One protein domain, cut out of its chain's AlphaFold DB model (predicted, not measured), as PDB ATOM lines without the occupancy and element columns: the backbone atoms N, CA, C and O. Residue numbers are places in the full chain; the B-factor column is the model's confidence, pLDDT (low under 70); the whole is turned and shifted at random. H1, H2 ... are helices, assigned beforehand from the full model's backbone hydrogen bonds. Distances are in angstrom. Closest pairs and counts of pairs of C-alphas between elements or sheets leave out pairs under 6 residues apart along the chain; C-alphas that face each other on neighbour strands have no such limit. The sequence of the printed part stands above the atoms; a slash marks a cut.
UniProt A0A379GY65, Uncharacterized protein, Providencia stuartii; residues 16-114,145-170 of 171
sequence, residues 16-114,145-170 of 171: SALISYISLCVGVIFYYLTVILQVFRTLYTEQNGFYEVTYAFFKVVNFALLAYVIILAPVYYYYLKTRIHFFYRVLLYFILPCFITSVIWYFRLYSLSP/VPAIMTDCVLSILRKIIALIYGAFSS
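What this domain is: This is residues 16 to 114 and 145 to 170 of the 171 residues of an uncharacterized protein of Providencia stuartii (UniProt A0A379GY65). Two long helices, H1 and H2, run side by side as a long hairpin; H3 folds back across H2, and H4 packs on H1 with residues 145 to 155 before its far part sticks out as an arm. The arm of residues 159 to 170 and, at the other end, residues 45 to 50 and 109 to 114 stick out of the body. The printed part has 125 residues with four named helices, in the order H1, H2, H3, H4, and no named strand; its class is all helix. It is loose, with a radius of gyration of the C-alphas of 18.8 A, and spans 69 by 29 by 21 A.

Where its parts are: Start with the longest helix, H2, residues 51 to 80: find C-alpha 51 at (-156.194, 372.091, 6.306), from where it runs 39.7 A, with a kink of 38 degrees near residue 74. Go back to C-alpha 16 at (-114.818, 365.671, 5.223), where H1, residues 16 to 43, begins its 39.2 A. H3, residues 86 to 112, is 39.6 A long, with a kink of 26 degrees near residue 94. H4, residues 145 to 168, covers 34.9 A and ends at C-alpha 168, at (-100.702, 349.407, 13.560).

How they stand to each other: From H2, look first to H1: the two form a helical hairpin, and they touch, closest at the C-alphas of Ala 17 and Tyr 77, 5.0 A apart, at a shallow tilt of 8 degrees, opposite ways. H2 also forms a helical hairpin with H3. There residues 57 to 68 touch residues 97 to 105, closest at the C-alphas of Ala 64 and Thr 101, 5.7 A apart, at a steep tilt of 39 degrees. H4 touches H1 with residues 145 to 155 alone; the closest C-alphas, of Gly 27 and Ala 147, are 4.2 A apart, and the tilt is a shallow 30 degrees, opposite ways. H3 and H4 are close but not clearly touching, with the C-alphas of Val 90 and Ile 148 at 7.2 A. H1 and H3 are only just apart, 8.2 A at the closest C-alphas, and H2 and H4 are apart. Every O i to N i+4 pair is within hydrogen-bond range in H4; the counts are 23 of 24 in H1, 23 of 26 in H2 and 22 of 23 in H3.

The domain as a whole: The two C-alphas farthest apart, of Pro 114 and Ser 170, are 71.6 A apart. Without the stretches that stand free, 101 residues span 45 by 27 by 20 A. Residues 115 to 144 are not printed, and C-alphas 114 and 145 lie 37.9 A apart across this cut. The link from H2 to H3 is tight and that from H1 to H2 is short. The mean pLDDT of the printed part is 71.3; look for values under 70 at residues 35 to 57, 72, 74 to 83, 109 to 114 and 166 to 170.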
ATOM      1  N   SER A  16    -114.249 364.724   4.267       70.31
ATOM      2  CA  SER A  16    -114.818 365.671   5.223       70.31
ATOM      3  C   SER A  16    -116.115 366.278   4.684       70.31
ATOM      4  O   SER A  16    -117.115 366.289   5.400       70.31
ATOM      5  N   ALA A  17    -116.138 366.728   3.426       72.62
ATOM      6  CA  ALA A  17    -117.341 367.247   2.775       72.62
ATOM      7  C   ALA A  17    -118.457 366.190   2.716       72.62
ATOM      8  O   ALA A  17    -119.593 366.490   3.076       72.62
ATOM      9  N   LEU A  18    -118.115 364.944   2.371       76.62
ATOM     10  CA  LEU A  18    -119.057 363.824   2.327       76.62
ATOM     11  C   LEU A  18    -119.701 363.537   3.691       76.62
ATOM     12  O   LEU A  18    -120.918 363.410   3.769       76.62
ATOM     13  N   ILE A  19    -118.909 363.474   4.770       78.00
ATOM     14  CA  ILE A  19    -119.422 363.266   6.138       78.00
ATOM     15  C   ILE A  19    -120.457 364.329   6.491       78.00
ATOM     16  O   ILE A  19    -121.525 364.038   7.020       78.00
ATOM     17  N   SER A  20    -120.139 365.570   6.156       76.44
ATOM     18  CA  SER A  20    -121.006 366.701   6.421       76.44
ATOM     19  C   SER A  20    -122.304 366.639   5.615       76.44
ATOM     20  O   SER A  20    -123.373 366.850   6.174       76.44
ATOM     21  N   TYR A  21    -122.224 366.255   4.339       77.38
ATOM     22  CA  TYR A  21    -123.397 366.034   3.499       77.38
ATOM     23  C   TYR A  21    -124.303 364.924   4.046       77.38
ATOM     24  O   TYR A  21    -125.500 365.136   4.206       77.38
ATOM     25  N   ILE A  22    -123.731 363.775   4.425       81.56
ATOM     26  CA  ILE A  22    -124.474 362.676   5.064       81.56
ATOM     27  C   ILE A  22    -125.160 363.164   6.341       81.56
ATOM     28  O   ILE A  22    -126.331 362.874   6.572       81.56
ATOM     29  N   SER A  23    -124.448 363.941   7.152       81.50
ATOM     30  CA  SER A  23    -124.977 364.471   8.405       81.50
ATOM     31  C   SER A  23    -126.165 365.404   8.178       81.50
ATOM     32  O   SER A  23    -127.160 365.326   8.893       81.50
ATOM     33  N   LEU A  24    -126.107 366.235   7.139       81.06
ATOM     34  CA  LEU A  24    -127.221 367.082   6.734       81.06
ATOM     35  C   LEU A  24    -128.430 366.267   6.275       81.06
ATOM     36  O   LEU A  24    -129.543 366.558   6.703       81.06
ATOM     37  N   CYS A  25    -128.220 365.213   5.484       82.81
ATOM     38  CA  CYS A  25    -129.290 364.292   5.098       82.81
ATOM     39  C   CYS A  25    -129.952 363.645   6.322       82.81
ATOM     40  O   CYS A  25    -131.177 363.563   6.381       82.81
ATOM     41  N   VAL A  26    -129.170 363.240   7.327       82.62
ATOM     42  CA  VAL A  26    -129.708 362.714   8.591       82.62
ATOM     43  C   VAL A  26    -130.531 363.779   9.316       82.62
ATOM     44  O   VAL A  26    -131.657 363.499   9.717       82.62
ATOM     45  N   GLY A  27    -130.030 365.012   9.422       80.50
ATOM     46  CA  GLY A  27    -130.789 366.127   9.997       80.50
ATOM     47  C   GLY A  27    -132.134 366.350   9.309       80.50
ATOM     48  O   GLY A  27    -133.151 366.519   9.976       80.50
ATOM     49  N   VAL A  28    -132.163 366.283   7.979       78.88
ATOM     50  CA  VAL A  28    -133.392 366.408   7.180       78.88
ATOM     51  C   VAL A  28    -134.360 365.268   7.483       78.88
ATOM     52  O   VAL A  28    -135.535 365.525   7.717       78.88
ATOM     53  N   ILE A  29    -133.887 364.022   7.552       82.38
ATOM     54  CA  ILE A  29    -134.733 362.873   7.913       82.38
ATOM     55  C   ILE A  29    -135.369 363.081   9.292       82.38
ATOM     56  O   ILE A  29    -136.572 362.884   9.444       82.38
ATOM     57  N   PHE A  30    -134.598 363.534  10.284       78.19
ATOM     58  CA  PHE A  30    -135.130 363.838  11.615       78.19
ATOM     59  C   PHE A  30    -136.136 364.990  11.591       78.19
ATOM     60  O   PHE A  30    -137.190 364.890  12.211       78.19
ATOM     61  N   TYR A  31    -135.867 366.045  10.823       77.56
ATOM     62  CA  TYR A  31    -136.834 367.118  10.611       77.56
ATOM     63  C   TYR A  31    -138.157 366.577  10.049       77.56
ATOM     64  O   TYR A  31    -139.218 366.896  10.580       77.56
ATOM     65  N   TYR A  32    -138.121 365.692   9.051       72.56
ATOM     66  CA  TYR A  32    -139.325 365.036   8.529       72.56
ATOM     67  C   TYR A  32    -140.031 364.169   9.579       72.56
ATOM     68  O   TYR A  32    -141.244 364.263   9.762       72.56
ATOM     69  N   LEU A  33    -139.290 363.332  10.297       73.50
ATOM     70  CA  LEU A  33    -139.878 362.427  11.283       73.50
ATOM     71  C   LEU A  33    -140.487 363.165  12.475       73.50
ATOM     72  O   LEU A  33    -141.456 362.685  13.053       73.50
ATOM     73  N   THR A  34    -139.929 364.309  12.860       70.81
ATOM     74  CA  THR A  34    -140.378 365.049  14.039       70.81
ATOM     75  C   THR A  34    -141.328 366.174  13.660       70.81
ATOM     76  O   THR A  34    -142.463 366.185  14.111       70.81
ATOM     77  N   VAL A  35    -140.914 367.103  12.800       68.12
ATOM     78  CA  VAL A  35    -141.676 368.325  12.506       68.12
ATOM     79  C   VAL A  35    -142.885 368.009  11.657       68.12
ATOM     80  O   VAL A  35    -143.995 368.384  12.005       68.12
ATOM     81  N   ILE A  36    -142.695 367.275  10.567       65.12
ATOM     82  CA  ILE A  36    -143.790 366.980   9.645       65.12
ATOM     83  C   ILE A  36    -144.798 366.043  10.292       65.12
ATOM     84  O   ILE A  36    -145.994 366.282  10.178       65.12
ATOM     85  N   LEU A  37    -144.334 365.032  11.022       68.94
ATOM     86  CA  LEU A  37    -145.213 364.079  11.687       68.94
ATOM     87  C   LEU A  37    -145.978 364.724  12.850       68.94
ATOM     88  O   LEU A  37    -147.159 364.443  13.030       68.94
ATOM     89  N   GLN A  38    -145.346 365.625  13.604       68.12
ATOM     90  CA  GLN A  38    -145.991 366.348  14.699       68.12
ATOM     91  C   GLN A  38    -146.953 367.419  14.179       68.12
ATOM     92  O   GLN A  38    -148.081 367.465  14.659       68.12
ATOM     93  N   VAL A  39    -146.566 368.202  13.165       64.44
ATOM     94  CA  VAL A  39    -147.422 369.203  12.498       64.44
ATOM     95  C   VAL A  39    -148.618 368.528  11.831       64.44
ATOM     96  O   VAL A  39    -149.743 368.946  12.077       64.44
ATOM     97  N   PHE A  40    -148.426 367.438  11.076       62.44
ATOM     98  CA  PHE A  40    -149.555 366.662  10.556       62.44
ATOM     99  C   PHE A  40    -150.416 366.138  11.705       62.44
ATOM    100  O   PHE A  40    -151.616 366.352  11.726       62.44
ATOM    101  N   ARG A  41    -149.841 365.508  12.725       63.84
ATOM    102  CA  ARG A  41    -150.661 364.920  13.790       63.84
ATOM    103  C   ARG A  41    -151.458 365.946  14.604       63.84
ATOM    104  O   ARG A  41    -152.548 365.617  15.055       63.84
ATOM    105  N   THR A  42    -150.927 367.149  14.822       63.19
ATOM    106  CA  THR A  42    -151.601 368.186  15.630       63.19
ATOM    107  C   THR A  42    -152.540 369.081  14.833       63.19
ATOM    108  O   THR A  42    -153.509 369.572  15.401       63.19
ATOM    109  N   LEU A  43    -152.280 369.299  13.543       57.94
ATOM    110  CA  LEU A  43    -152.998 370.298  12.741       57.94
ATOM    111  C   LEU A  43    -153.839 369.674  11.618       57.94
ATOM    112  O   LEU A  43    -154.719 370.335  11.080       57.94
ATOM    113  N   TYR A  44    -153.598 368.401  11.292       54.81
ATOM    114  CA  TYR A  44    -154.307 367.618  10.270       54.81
ATOM    115  C   TYR A  44    -155.466 366.797  10.862       54.81
ATOM    116  O   TYR A  44    -155.818 365.735  10.355       54.81
ATOM    117  N   THR A  45    -156.073 367.248  11.956       54.88
ATOM    118  CA  THR A  45    -157.420 366.788  12.296       54.88
ATOM    119  C   THR A  45    -158.384 367.473  11.331       54.88
ATOM    120  O   THR A  45    -158.504 368.695  11.345       54.88
ATOM    121  N   GLU A  46    -159.065 366.692  10.482       49.25
ATOM    122  CA  GLU A  46    -159.985 367.138   9.407       49.25
ATOM    123  C   GLU A  46    -161.086 368.127   9.852       49.25
ATOM    124  O   GLU A  46    -161.791 368.693   9.025       49.25
ATOM    125  N   GLN A  47    -161.229 368.360  11.157       50.78
ATOM    126  CA  GLN A  47    -162.201 369.267  11.763       50.78
ATOM    127  C   GLN A  47    -161.726 370.727  11.876       50.78
ATOM    128  O   GLN A  47    -162.540 371.600  12.168       50.78
ATOM    129  N   ASN A  48    -160.445 371.020  11.638       52.84
ATOM    130  CA  ASN A  48    -159.912 372.381  11.720       52.84
ATOM    131  C   ASN A  48    -159.852 373.018  10.320       52.84
ATOM    132  O   ASN A  48    -159.196 372.488   9.425       52.84
ATOM    133  N   GLY A  49    -160.457 374.198  10.135       56.34
ATOM    134  CA  GLY A  49    -160.494 374.957   8.866       56.34
ATOM    135  C   GLY A  49    -159.134 375.406   8.291       56.34
ATOM    136  O   GLY A  49    -159.085 376.190   7.353       56.34
ATOM    137  N   PHE A  50    -158.024 374.901   8.832       57.62
ATOM    138  CA  PHE A  50    -156.639 375.238   8.488       57.62
ATOM    139  C   PHE A  50    -155.950 374.197   7.591       57.62
ATOM    140  O   PHE A  50    -154.747 374.295   7.322       57.62
ATOM    141  N   TYR A  51    -156.696 373.193   7.126       64.12
ATOM    142  CA  TYR A  51    -156.194 372.091   6.306       64.12
ATOM    143  C   TYR A  51    -155.429 372.566   5.060       64.12
ATOM    144  O   TYR A  51    -154.272 372.191   4.849       64.12
ATOM    145  N   GLU A  52    -156.049 373.430   4.253       64.44
ATOM    146  CA  GLU A  52    -155.479 373.865   2.973       64.44
ATOM    147  C   GLU A  52    -154.185 374.659   3.160       64.44
ATOM    148  O   GLU A  52    -153.213 374.466   2.426       64.44
ATOM    149  N   VAL A  53    -154.145 375.502   4.192       65.56
ATOM    150  CA  VAL A  53    -152.978 376.307   4.562       65.56
ATOM    151  C   VAL A  53    -151.826 375.417   5.017       65.56
ATOM    152  O   VAL A  53    -150.697 375.566   4.540       65.56
ATOM    153  N   THR A  54    -152.111 374.457   5.896       66.31
ATOM    154  CA  THR A  54    -151.110 373.530   6.437       66.31
ATOM    155  C   THR A  54    -150.526 372.653   5.328       66.31
ATOM    156  O   THR A  54    -149.308 372.488   5.229       66.31
ATOM    157  N   TYR A  55    -151.371 372.154   4.425       69.31
ATOM    158  CA  TYR A  55    -150.949 371.356   3.276       69.31
ATOM    159  C   TYR A  55    -150.163 372.174   2.236       69.31
ATOM    160  O   TYR A  55    -149.147 371.716   1.697       69.31
ATOM    161  N   ALA A  56    -150.583 373.412   1.964       67.12
ATOM    162  CA  ALA A  56    -149.861 374.333   1.093       67.12
ATOM    163  C   ALA A  56    -148.461 374.639   1.639       67.12
ATOM    164  O   ALA A  56    -147.481 374.570   0.891       67.12
ATOM    165  N   PHE A  57    -148.364 374.920   2.935       68.12
ATOM    166  CA  PHE A  57    -147.105 375.163   3.627       68.12
ATOM    167  C   PHE A  57    -146.195 373.934   3.607       68.12
ATOM    168  O   PHE A  57    -145.025 374.041   3.245       68.12
ATOM    169  N   PHE A  58    -146.742 372.748   3.877       71.56
ATOM    170  CA  PHE A  58    -146.011 371.487   3.790       71.56
ATOM    171  C   PHE A  58    -145.348 371.288   2.422       71.56
ATOM    172  O   PHE A  58    -144.165 370.954   2.339       71.56
ATOM    173  N   LYS A  59    -146.072 371.570   1.330       71.88
ATOM    174  CA  LYS A  59    -145.499 371.537  -0.024       71.88
ATOM    175  C   LYS A  59    -144.340 372.521  -0.195       71.88
ATOM    176  O   LYS A  59    -143.341 372.157  -0.808       71.88
ATOM    177  N   VAL A  60    -144.460 373.741   0.338       71.31
ATOM    178  CA  VAL A  60    -143.394 374.758   0.265       71.31
ATOM    179  C   VAL A  60    -142.152 374.309   1.020       71.31
ATOM    180  O   VAL A  60    -141.063 374.338   0.454       71.31
ATOM    181  N   VAL A  61    -142.312 373.855   2.261       72.25
ATOM    182  CA  VAL A  61    -141.205 373.390   3.103       72.25
ATOM    183  C   VAL A  61    -140.485 372.213   2.468       72.25
ATOM    184  O   VAL A  61    -139.262 372.230   2.378       72.25
ATOM    185  N   ASN A  62    -141.227 371.225   1.965       73.38
ATOM    186  CA  ASN A  62    -140.631 370.067   1.303       73.38
ATOM    187  C   ASN A  62    -139.817 370.470   0.078       73.38
ATOM    188  O   ASN A  62    -138.703 369.991  -0.112       73.38
ATOM    189  N   PHE A  63    -140.360 371.367  -0.743       71.12
ATOM    190  CA  PHE A  63    -139.668 371.841  -1.932       71.12
ATOM    191  C   PHE A  63    -138.425 372.672  -1.577       71.12
ATOM    192  O   PHE A  63    -137.364 372.475  -2.168       71.12
ATOM    193  N   ALA A  64    -138.529 373.548  -0.574       72.25
ATOM    194  CA  ALA A  64    -137.425 374.350  -0.053       72.25
ATOM    195  C   ALA A  64    -136.285 373.474   0.493       72.25
ATOM    196  O   ALA A  64    -135.120 373.694   0.163       72.25
ATOM    197  N   LEU A  65    -136.621 372.451   1.284       74.38
ATOM    198  CA  LEU A  65    -135.673 371.473   1.818       74.38
ATOM    199  C   LEU A  65    -135.028 370.644   0.717       74.38
ATOM    200  O   LEU A  65    -133.814 370.474   0.722       74.38
ATOM    201  N   LEU A  66    -135.810 370.169  -0.250       76.06
ATOM    202  CA  LEU A  66    -135.290 369.418  -1.388       76.06
ATOM    203  C   LEU A  66    -134.281 370.259  -2.185       76.06
ATOM    204  O   LEU A  66    -133.172 369.800  -2.456       76.06
ATOM    205  N   ALA A  67    -134.634 371.507  -2.504       73.62
ATOM    206  CA  ALA A  67    -133.744 372.438  -3.190       73.62
ATOM    207  C   ALA A  67    -132.475 372.709  -2.366       73.62
ATOM    208  O   ALA A  67    -131.365 372.682  -2.901       73.62
ATOM    209  N   TYR A  68    -132.613 372.899  -1.054       74.94
ATOM    210  CA  TYR A  68    -131.481 373.094  -0.157       74.94
ATOM    211  C   TYR A  68    -130.536 371.882  -0.136       74.94
ATOM    212  O   TYR A  68    -129.330 372.052  -0.302       74.94
ATOM    213  N   VAL A  69    -131.060 370.664   0.007       74.69
ATOM    214  CA  VAL A  69    -130.261 369.431   0.111       74.69
ATOM    215  C   VAL A  69    -129.603 369.057  -1.214       74.69
ATOM    216  O   VAL A  69    -128.446 368.655  -1.214       74.69
ATOM    217  N   ILE A  70    -130.307 369.180  -2.340       77.25
ATOM    218  CA  ILE A  70    -129.802 368.715  -3.642       77.25
ATOM    219  C   ILE A  70    -128.895 369.755  -4.300       77.25
ATOM    220  O   ILE A  70    -127.908 369.393  -4.935       77.25
ATOM    221  N   ILE A  71    -129.215 371.044  -4.169       71.94
ATOM    222  CA  ILE A  71    -128.553 372.102  -4.943       71.94
ATOM    223  C   ILE A  71    -127.517 372.823  -4.083       71.94
ATOM    224  O   ILE A  71    -126.358 372.955  -4.470       71.94
ATOM    225  N   LEU A  72    -127.915 373.284  -2.899       68.19
ATOM    226  CA  LEU A  72    -127.086 374.173  -2.084       68.19
ATOM    227  C   LEU A  72    -126.121 373.425  -1.171       68.19
ATOM    228  O   LEU A  72    -124.954 373.805  -1.093       68.19
ATOM    229  N   ALA A  73    -126.559 372.353  -0.516       70.25
ATOM    230  CA  ALA A  73    -125.732 371.611   0.427       70.25
ATOM    231  C   ALA A  73    -124.452 371.039  -0.214       70.25
ATOM    232  O   ALA A  73    -123.384 371.235   0.369       70.25
ATOM    233  N   PRO A  74    -124.466 370.422  -1.415       68.50
ATOM    234  CA  PRO A  74    -123.245 369.917  -2.036       68.50
ATOM    235  C   PRO A  74    -122.274 371.055  -2.355       68.50
ATOM    236  O   PRO A  74    -121.093 370.971  -2.023       68.50
ATOM    237  N   VAL A  75    -122.777 372.158  -2.922       68.12
ATOM    238  CA  VAL A  75    -121.969 373.340  -3.256       68.12
ATOM    239  C   VAL A  75    -121.336 373.929  -1.994       68.12
ATOM    240  O   VAL A  75    -120.127 374.159  -1.962       68.12
ATOM    241  N   TYR A  76    -122.113 374.082  -0.921       68.25
ATOM    242  CA  TYR A  76    -121.625 374.559   0.372       68.25
ATOM    243  C   TYR A  76    -120.561 373.632   0.965       68.25
ATOM    244  O   TYR A  76    -119.533 374.102   1.458       68.25
ATOM    245  N   TYR A  77    -120.759 372.318   0.899       68.81
ATOM    246  CA  TYR A  77    -119.828 371.368   1.499       68.81
ATOM    247  C   TYR A  77    -118.513 371.232   0.764       68.81
ATOM    248  O   TYR A  77    -117.468 371.135   1.415       68.81
ATOM    249  N   TYR A  78    -118.548 371.273  -0.562       66.50
ATOM    250  CA  TYR A  78    -117.336 371.230  -1.363       66.50
ATOM    251  C   TYR A  78    -116.520 372.525  -1.259       66.50
ATOM    252  O   TYR A  78    -115.292 372.450  -1.269       66.50
ATOM    253  N   TYR A  79    -117.160 373.692  -1.093       65.44
ATOM    254  CA  TYR A  79    -116.454 374.980  -1.071       65.44
ATOM    255  C   TYR A  79    -116.119 375.534   0.321       65.44
ATOM    256  O   TYR A  79    -115.048 376.115   0.503       65.44
ATOM    257  N   LEU A  80    -117.008 375.400   1.308       65.00
ATOM    258  CA  LEU A  80    -116.935 376.195   2.542       65.00
ATOM    259  C   LEU A  80    -116.453 375.409   3.759       65.00
ATOM    260  O   LEU A  80    -115.997 376.024   4.725       65.00
ATOM    261  N   LYS A  81    -116.461 374.067   3.729       67.38
ATOM    262  CA  LYS A  81    -116.052 373.263   4.896       67.38
ATOM    263  C   LYS A  81    -114.606 373.540   5.332       67.38
ATOM    264  O   LYS A  81    -114.308 373.437   6.518       67.38
ATOM    265  N   THR A  82    -113.732 373.946   4.414       65.94
ATOM    266  CA  THR A  82    -112.337 374.315   4.711       65.94
ATOM    267  C   THR A  82    -112.104 375.802   4.935       65.94
ATOM    268  O   THR A  82    -111.052 376.164   5.451       65.94
ATOM    269  N   ARG A  83    -113.053 376.659   4.548       69.75
ATOM    270  CA  ARG A  83    -112.893 378.122   4.573       69.75
ATOM    271  C   ARG A  83    -113.653 378.803   5.707       69.75
ATOM    272  O   ARG A  83    -113.387 379.962   5.993       69.75
ATOM    273  N   ILE A  84    -114.599 378.105   6.335       71.06
ATOM    274  CA  ILE A  84    -115.507 378.679   7.329       71.06
ATOM    275  C   ILE A  84    -115.394 377.951   8.671       71.06
ATOM    276  O   ILE A  84    -115.385 376.717   8.736       71.06
ATOM    277  N   HIS A  85    -115.347 378.742   9.748       78.25
ATOM    278  CA  HIS A  85    -115.329 378.259  11.127       78.25
ATOM    279  C   HIS A  85    -116.581 377.428  11.455       78.25
ATOM    280  O   HIS A  85    -117.677 377.710  10.972       78.25
ATOM    281  N   PHE A  86    -116.433 376.421  12.319       72.69
ATOM    282  CA  PHE A  86    -117.500 375.476  12.671       72.69
ATOM    283  C   PHE A  86    -118.810 376.171  13.077       72.69
ATOM    284  O   PHE A  86    -119.867 375.818  12.564       72.69
ATOM    285  N   PHE A  87    -118.723 377.206  13.916       75.25
ATOM    286  CA  PHE A  87    -119.885 377.963  14.390       75.25
ATOM    287  C   PHE A  87    -120.702 378.596  13.251       75.25
ATOM    288  O   PHE A  87    -121.922 378.476  13.221       75.25
ATOM    289  N   TYR A  88    -120.044 379.197  12.259       73.75
ATOM    290  CA  TYR A  88    -120.742 379.781  11.110       73.75
ATOM    291  C   TYR A  88    -121.387 378.712  10.220       73.75
ATOM    292  O   TYR A  88    -122.429 378.966   9.625       73.75
ATOM    293  N   ARG A  89    -120.823 377.496  10.154       71.94
ATOM    294  CA  ARG A  89    -121.455 376.376   9.433       71.94
ATOM    295  C   ARG A  89    -122.738 375.914  10.119       71.94
ATOM    296  O   ARG A  89    -123.723 375.667   9.438       71.94
ATOM    297  N   VAL A  90    -122.733 375.851  11.450       73.50
ATOM    298  CA  VAL A  90    -123.932 375.579  12.257       73.50
ATOM    299  C   VAL A  90    -125.013 376.623  11.985       73.50
ATOM    300  O   VAL A  90    -126.155 376.279  11.699       73.50
ATOM    301  N   LEU A  91    -124.625 377.898  12.000       75.56
ATOM    302  CA  LEU A  91    -125.516 379.017  11.709       75.56
ATOM    303  C   LEU A  91    -126.101 378.942  10.295       75.56
ATOM    304  O   LEU A  91    -127.283 379.205  10.111       75.56
ATOM    305  N   LEU A  92    -125.306 378.525   9.309       75.25
ATOM    306  CA  LEU A  92    -125.765 378.328   7.932       75.25
ATOM    307  C   LEU A  92    -126.794 377.200   7.803       75.25
ATOM    308  O   LEU A  92    -127.757 377.365   7.060       75.25
ATOM    309  N   TYR A  93    -126.647 376.096   8.543       71.31
ATOM    310  CA  TYR A  93    -127.654 375.025   8.549       71.31
ATOM    311  C   TYR A  93    -129.005 375.464   9.102       71.31
ATOM    312  O   TYR A  93    -130.009 374.833   8.792       71.31
ATOM    313  N   PHE A  94    -129.022 376.528   9.899       73.00
ATOM    314  CA  PHE A  94    -130.236 377.087  10.467       73.00
ATOM    315  C   PHE A  94    -130.798 378.232   9.612       73.00
ATOM    316  O   PHE A  94    -131.944 378.185   9.175       73.00
ATOM    317  N   ILE A  95    -129.980 379.248   9.316       77.88
ATOM    318  CA  ILE A  95    -130.415 380.459   8.605       77.88
ATOM    319  C   ILE A  95    -130.834 380.149   7.177       77.88
ATOM    320  O   ILE A  95    -131.822 380.701   6.704       77.88
ATOM    321  N   LEU A  96    -130.082 379.310   6.466       76.00
ATOM    322  CA  LEU A  96    -130.246 379.177   5.022       76.00
ATOM    323  C   LEU A  96    -131.555 378.452   4.655       76.00
ATOM    324  O   LEU A  96    -132.307 378.993   3.842       76.00
ATOM    325  N   PRO A  97    -131.920 377.325   5.301       72.31
ATOM    326  CA  PRO A  97    -133.247 376.734   5.135       72.31
ATOM    327  C   PRO A  97    -134.375 377.669   5.581       72.31
ATOM    328  O   PRO A  97    -135.387 377.768   4.885       72.31
ATOM    329  N   CYS A  98    -134.198 378.397   6.692       74.62
ATOM    330  CA  CYS A  98    -135.174 379.385   7.155       74.62
ATOM    331  C   CYS A  98    -135.422 380.468   6.105       74.62
ATOM    332  O   CYS A  98    -136.569 380.698   5.732       74.62
ATOM    333  N   PHE A  99    -134.361 381.076   5.576       78.38
ATOM    334  CA  PHE A  99    -134.444 382.143   4.585       78.38
ATOM    335  C   PHE A  99    -135.108 381.674   3.287       78.38
ATOM    336  O   PHE A  99    -136.021 382.332   2.795       78.38
ATOM    337  N   ILE A 100    -134.715 380.509   2.755       75.50
ATOM    338  CA  ILE A 100    -135.330 379.943   1.542       75.50
ATOM    339  C   ILE A 100    -136.826 379.708   1.760       75.50
ATOM    340  O   ILE A 100    -137.646 380.084   0.922       75.50
ATOM    341  N   THR A 101    -137.188 379.131   2.906       72.56
ATOM    342  CA  THR A 101    -138.589 378.866   3.245       72.56
ATOM    343  C   THR A 101    -139.376 380.170   3.401       72.56
ATOM    344  O   THR A 101    -140.486 380.256   2.881       72.56
ATOM    345  N   SER A 102    -138.800 381.211   4.022       73.00
ATOM    346  CA  SER A 102    -139.402 382.554   4.107       73.00
ATOM    347  C   SER A 102    -139.701 383.139   2.739       73.00
ATOM    348  O   SER A 102    -140.806 383.620   2.508       73.00
ATOM    349  N   VAL A 103    -138.727 383.098   1.830       77.56
ATOM    350  CA  VAL A 103    -138.854 383.704   0.502       77.56
ATOM    351  C   VAL A 103    -139.933 382.991  -0.310       77.56
ATOM    352  O   VAL A 103    -140.819 383.644  -0.857       77.56
ATOM    353  N   ILE A 104    -139.917 381.655  -0.350       72.62
ATOM    354  CA  ILE A 104    -140.924 380.888  -1.098       72.62
ATOM    355  C   ILE A 104    -142.316 381.078  -0.482       72.62
ATOM    356  O   ILE A 104    -143.301 381.214  -1.210       72.62
ATOM    357  N   TRP A 105    -142.412 381.129   0.850       72.12
ATOM    358  CA  TRP A 105    -143.677 381.372   1.535       72.12
ATOM    359  C   TRP A 105    -144.232 382.771   1.262       72.12
ATOM    360  O   TRP A 105    -145.416 382.908   0.965       72.12
ATOM    361  N   TYR A 106    -143.374 383.793   1.277       72.69
ATOM    362  CA  TYR A 106    -143.739 385.164   0.930       72.69
ATOM    363  C   TYR A 106    -144.315 385.256  -0.487       72.69
ATOM    364  O   TYR A 106    -145.409 385.787  -0.672       72.69
ATOM    365  N   PHE A 107    -143.638 384.669  -1.480       72.56
ATOM    366  CA  PHE A 107    -144.155 384.635  -2.851       72.56
ATOM    367  C   PHE A 107    -145.489 383.895  -2.949       72.56
ATOM    368  O   PHE A 107    -146.377 384.323  -3.685       72.56
ATOM    369  N   ARG A 108    -145.662 382.814  -2.181       70.06
ATOM    370  CA  ARG A 108    -146.917 382.063  -2.166       70.06
ATOM    371  C   ARG A 108    -148.066 382.876  -1.573       70.06
ATOM    372  O   ARG A 108    -149.123 382.930  -2.197       70.06
ATOM    373  N   LEU A 109    -147.854 383.545  -0.441       66.31
ATOM    374  CA  LEU A 109    -148.833 384.462   0.155       66.31
ATOM    375  C   LEU A 109    -149.213 385.583  -0.820       66.31
ATOM    376  O   LEU A 109    -150.394 385.830  -1.045       66.31
ATOM    377  N   TYR A 110    -148.218 386.199  -1.463       65.75
ATOM    378  CA  TYR A 110    -148.447 387.278  -2.422       65.75
ATOM    379  C   TYR A 110    -149.218 386.804  -3.665       65.75
ATOM    380  O   TYR A 110    -150.120 387.490  -4.142       65.75
ATOM    381  N   SER A 111    -148.924 385.595  -4.161       65.19
ATOM    382  CA  SER A 111    -149.635 384.995  -5.302       65.19
ATOM    383  C   SER A 111    -151.094 384.641  -4.998       65.19
ATOM    384  O   SER A 111    -151.938 384.700  -5.887       65.19
ATOM    385  N   LEU A 112    -151.397 384.296  -3.743       61.56
ATOM    386  CA  LEU A 112    -152.736 383.916  -3.296       61.56
ATOM    387  C   LEU A 112    -153.630 385.127  -2.990       61.56
ATOM    388  O   LEU A 112    -154.845 384.971  -2.891       61.56
ATOM    389  N   SER A 113    -153.078 386.335  -2.827       53.91
ATOM    390  CA  SER A 113    -153.875 387.519  -2.479       53.91
ATOM    391  C   SER A 113    -153.261 388.849  -2.934       53.91
ATOM    392  O   SER A 113    -152.811 389.644  -2.111       53.91
ATOM    393  N   PRO A 114    -153.330 389.182  -4.237       51.16
ATOM    394  CA  PRO A 114    -152.994 390.526  -4.695       51.16
ATOM    395  C   PRO A 114    -154.101 391.576  -4.437       51.16
ATOM    396  O   PRO A 114    -153.881 392.743  -4.739       51.16
ATOM    397  N   VAL A 145    -129.741 370.323  14.957       79.19
ATOM    398  CA  VAL A 145    -129.138 369.569  16.071       79.19
ATOM    399  C   VAL A 145    -128.687 368.159  15.648       79.19
ATOM    400  O   VAL A 145    -127.505 367.853  15.831       79.19
ATOM    401  N   PRO A 146    -129.527 367.312  15.021       80.25
ATOM    402  CA  PRO A 146    -129.117 365.971  14.602       80.25
ATOM    403  C   PRO A 146    -128.051 366.004  13.508       80.25
ATOM    404  O   PRO A 146    -127.155 365.159  13.509       80.25
ATOM    405  N   ALA A 147    -128.085 366.996  12.610       80.19
ATOM    406  CA  ALA A 147    -127.038 367.171  11.609       80.19
ATOM    407  C   ALA A 147    -125.677 367.454  12.258       80.19
ATOM    408  O   ALA A 147    -124.667 366.866  11.880       80.19
ATOM    409  N   ILE A 148    -125.633 368.308  13.277       80.81
ATOM    410  CA  ILE A 148    -124.384 368.626  13.976       80.81
ATOM    411  C   ILE A 148    -123.887 367.437  14.788       80.81
ATOM    412  O   ILE A 148    -122.703 367.108  14.722       80.81
ATOM    413  N   MET A 149    -124.778 366.774  15.529       83.75
ATOM    414  CA  MET A 149    -124.415 365.584  16.299       83.75
ATOM    415  C   MET A 149    -123.837 364.502  15.384       83.75
ATOM    416  O   MET A 149    -122.791 363.934  15.695       83.75
ATOM    417  N   THR A 150    -124.452 364.284  14.220       84.12
ATOM    418  CA  THR A 150    -123.978 363.306  13.234       84.12
ATOM    419  C   THR A 150    -122.615 363.697  12.647       84.12
ATOM    420  O   THR A 150    -121.720 362.851  12.597       84.12
ATOM    421  N   ASP A 151    -122.395 364.972  12.294       81.88
ATOM    422  CA  ASP A 151    -121.106 365.446  11.750       81.88
ATOM    423  C   ASP A 151    -119.990 365.293  12.790       81.88
ATOM    424  O   ASP A 151    -118.891 364.843  12.456       81.88
ATOM    425  N   CYS A 152    -120.280 365.587  14.062       82.25
ATOM    426  CA  CYS A 152    -119.361 365.382  15.180       82.25
ATOM    427  C   CYS A 152    -119.025 363.899  15.381       82.25
ATOM    428  O   CYS A 152    -117.845 363.546  15.407       82.25
ATOM    429  N   VAL A 153    -120.034 363.028  15.479       85.06
ATOM    430  CA  VAL A 153    -119.852 361.584  15.704       85.06
ATOM    431  C   VAL A 153    -119.032 360.954  14.580       85.06
ATOM    432  O   VAL A 153    -118.021 360.303  14.849       85.06
ATOM    433  N   LEU A 154    -119.397 361.201  13.321       82.06
ATOM    434  CA  LEU A 154    -118.683 360.662  12.162       82.06
ATOM    435  C   LEU A 154    -117.256 361.219  12.054       82.06
ATOM    436  O   LEU A 154    -116.325 360.489  11.704       82.06
ATOM    437  N   SER A 155    -117.053 362.493  12.398       79.94
ATOM    438  CA  SER A 155    -115.717 363.099  12.420       79.94
ATOM    439  C   SER A 155    -114.823 362.504  13.511       79.94
ATOM    440  O   SER A 155    -113.632 362.292  13.270       79.94
ATOM    441  N   ILE A 156    -115.368 362.213  14.697       83.25
ATOM    442  CA  ILE A 156    -114.641 361.562  15.797       83.25
ATOM    443  C   ILE A 156    -114.301 360.115  15.425       83.25
ATOM    444  O   ILE A 156    -113.137 359.728  15.524       83.25
ATOM    445  N   LEU A 157    -115.269 359.350  14.912       82.50
ATOM    446  CA  LEU A 157    -115.061 357.982  14.421       82.50
ATOM    447  C   LEU A 157    -113.927 357.918  13.398       82.50
ATOM    448  O   LEU A 157    -113.021 357.096  13.522       82.50
ATOM    449  N   ARG A 158    -113.915 358.845  12.433       78.69
ATOM    450  CA  ARG A 158    -112.838 358.944  11.443       78.69
ATOM    451  C   ARG A 158    -111.468 359.153  12.094       78.69
ATOM    452  O   ARG A 158    -110.501 358.524  11.669       78.69
ATOM    453  N   LYS A 159    -111.368 360.027  13.102       78.25
ATOM    454  CA  LYS A 159    -110.110 360.279  13.828       78.25
ATOM    455  C   LYS A 159    -109.647 359.047  14.609       78.25
ATOM    456  O   LYS A 159    -108.469 358.716  14.542       78.25
ATOM    457  N   ILE A 160    -110.556 358.355  15.296       81.06
ATOM    458  CA  ILE A 160    -110.248 357.131  16.054       81.06
ATOM    459  C   ILE A 160    -109.726 356.040  15.119       81.06
ATOM    460  O   ILE A 160    -108.670 355.466  15.369       81.06
ATOM    461  N   ILE A 161    -110.417 355.804  14.001       80.31
ATOM    462  CA  ILE A 161    -109.993 354.835  12.984       80.31
ATOM    463  C   ILE A 161    -108.590 355.190  12.476       80.31
ATOM    464  O   ILE A 161    -107.709 354.336  12.454       80.31
ATOM    465  N   ALA A 162    -108.342 356.457  12.133       73.44
ATOM    466  CA  ALA A 162    -107.027 356.895  11.666       73.44
ATOM    467  C   ALA A 162    -105.911 356.667  12.703       73.44
ATOM    468  O   ALA A 162    -104.813 356.259  12.326       73.44
ATOM    469  N   LEU A 163    -106.188 356.887  13.993       78.38
ATOM    470  CA  LEU A 163    -105.238 356.627  15.079       78.38
ATOM    471  C   LEU A 163    -104.922 355.134  15.220       78.38
ATOM    472  O   LEU A 163    -103.754 354.772  15.327       78.38
ATOM    473  N   ILE A 164    -105.937 354.268  15.160       78.00
ATOM    474  CA  ILE A 164    -105.763 352.812  15.269       78.00
ATOM    475  C   ILE A 164    -104.928 352.281  14.097       78.00
ATOM    476  O   ILE A 164    -103.934 351.590  14.309       78.00
ATOM    477  N   TYR A 165    -105.270 352.649  12.860       72.00
ATOM    478  CA  TYR A 165    -104.508 352.218  11.682       72.00
ATOM    479  C   TYR A 165    -103.096 352.822  11.633       72.00
ATOM    480  O   TYR A 165    -102.161 352.160  11.186       72.00
ATOM    481  N   GLY A 166    -102.916 354.058  12.112       62.38
ATOM    482  CA  GLY A 166    -101.599 354.684  12.246       62.38
ATOM    483  C   GLY A 166    -100.708 353.967  13.261       62.38
ATOM    484  O   GLY A 166     -99.537 353.726  12.979       62.38
ATOM    485  N   ALA A 167    -101.271 353.555  14.399       57.94
ATOM    486  CA  ALA A 167    -100.559 352.792  15.421       57.94
ATOM    487  C   ALA A 167    -100.131 351.400  14.917       57.94
ATOM    488  O   ALA A 167     -99.006 350.974  15.177       57.94
ATOM    489  N   PHE A 168    -100.987 350.727  14.140       53.16
ATOM    490  CA  PHE A 168    -100.702 349.407  13.560       53.16
ATOM    491  C   PHE A 168     -99.687 349.420  12.408       53.16
ATOM    492  O   PHE A 168     -99.080 348.392  12.144       53.16
ATOM    493  N   SER A 169     -99.476 350.555  11.735       49.28
ATOM    494  CA  SER A 169     -98.491 350.686  10.647       49.28
ATOM    495  C   SER A 169     -97.066 351.002  11.130       49.28
ATOM    496  O   SER A 169     -96.163 351.067  10.297       49.28
ATOM    497  N   SER A 170     -96.869 351.279  12.426       49.34
ATOM    498  CA  SER A 170     -95.556 351.618  13.010       49.34
ATOM    499  C   SER A 170     -94.839 350.438  13.680       49.34
ATOM    500  O   SER A 170     -93.757 350.619  14.236       49.34
TER     501      SER A 170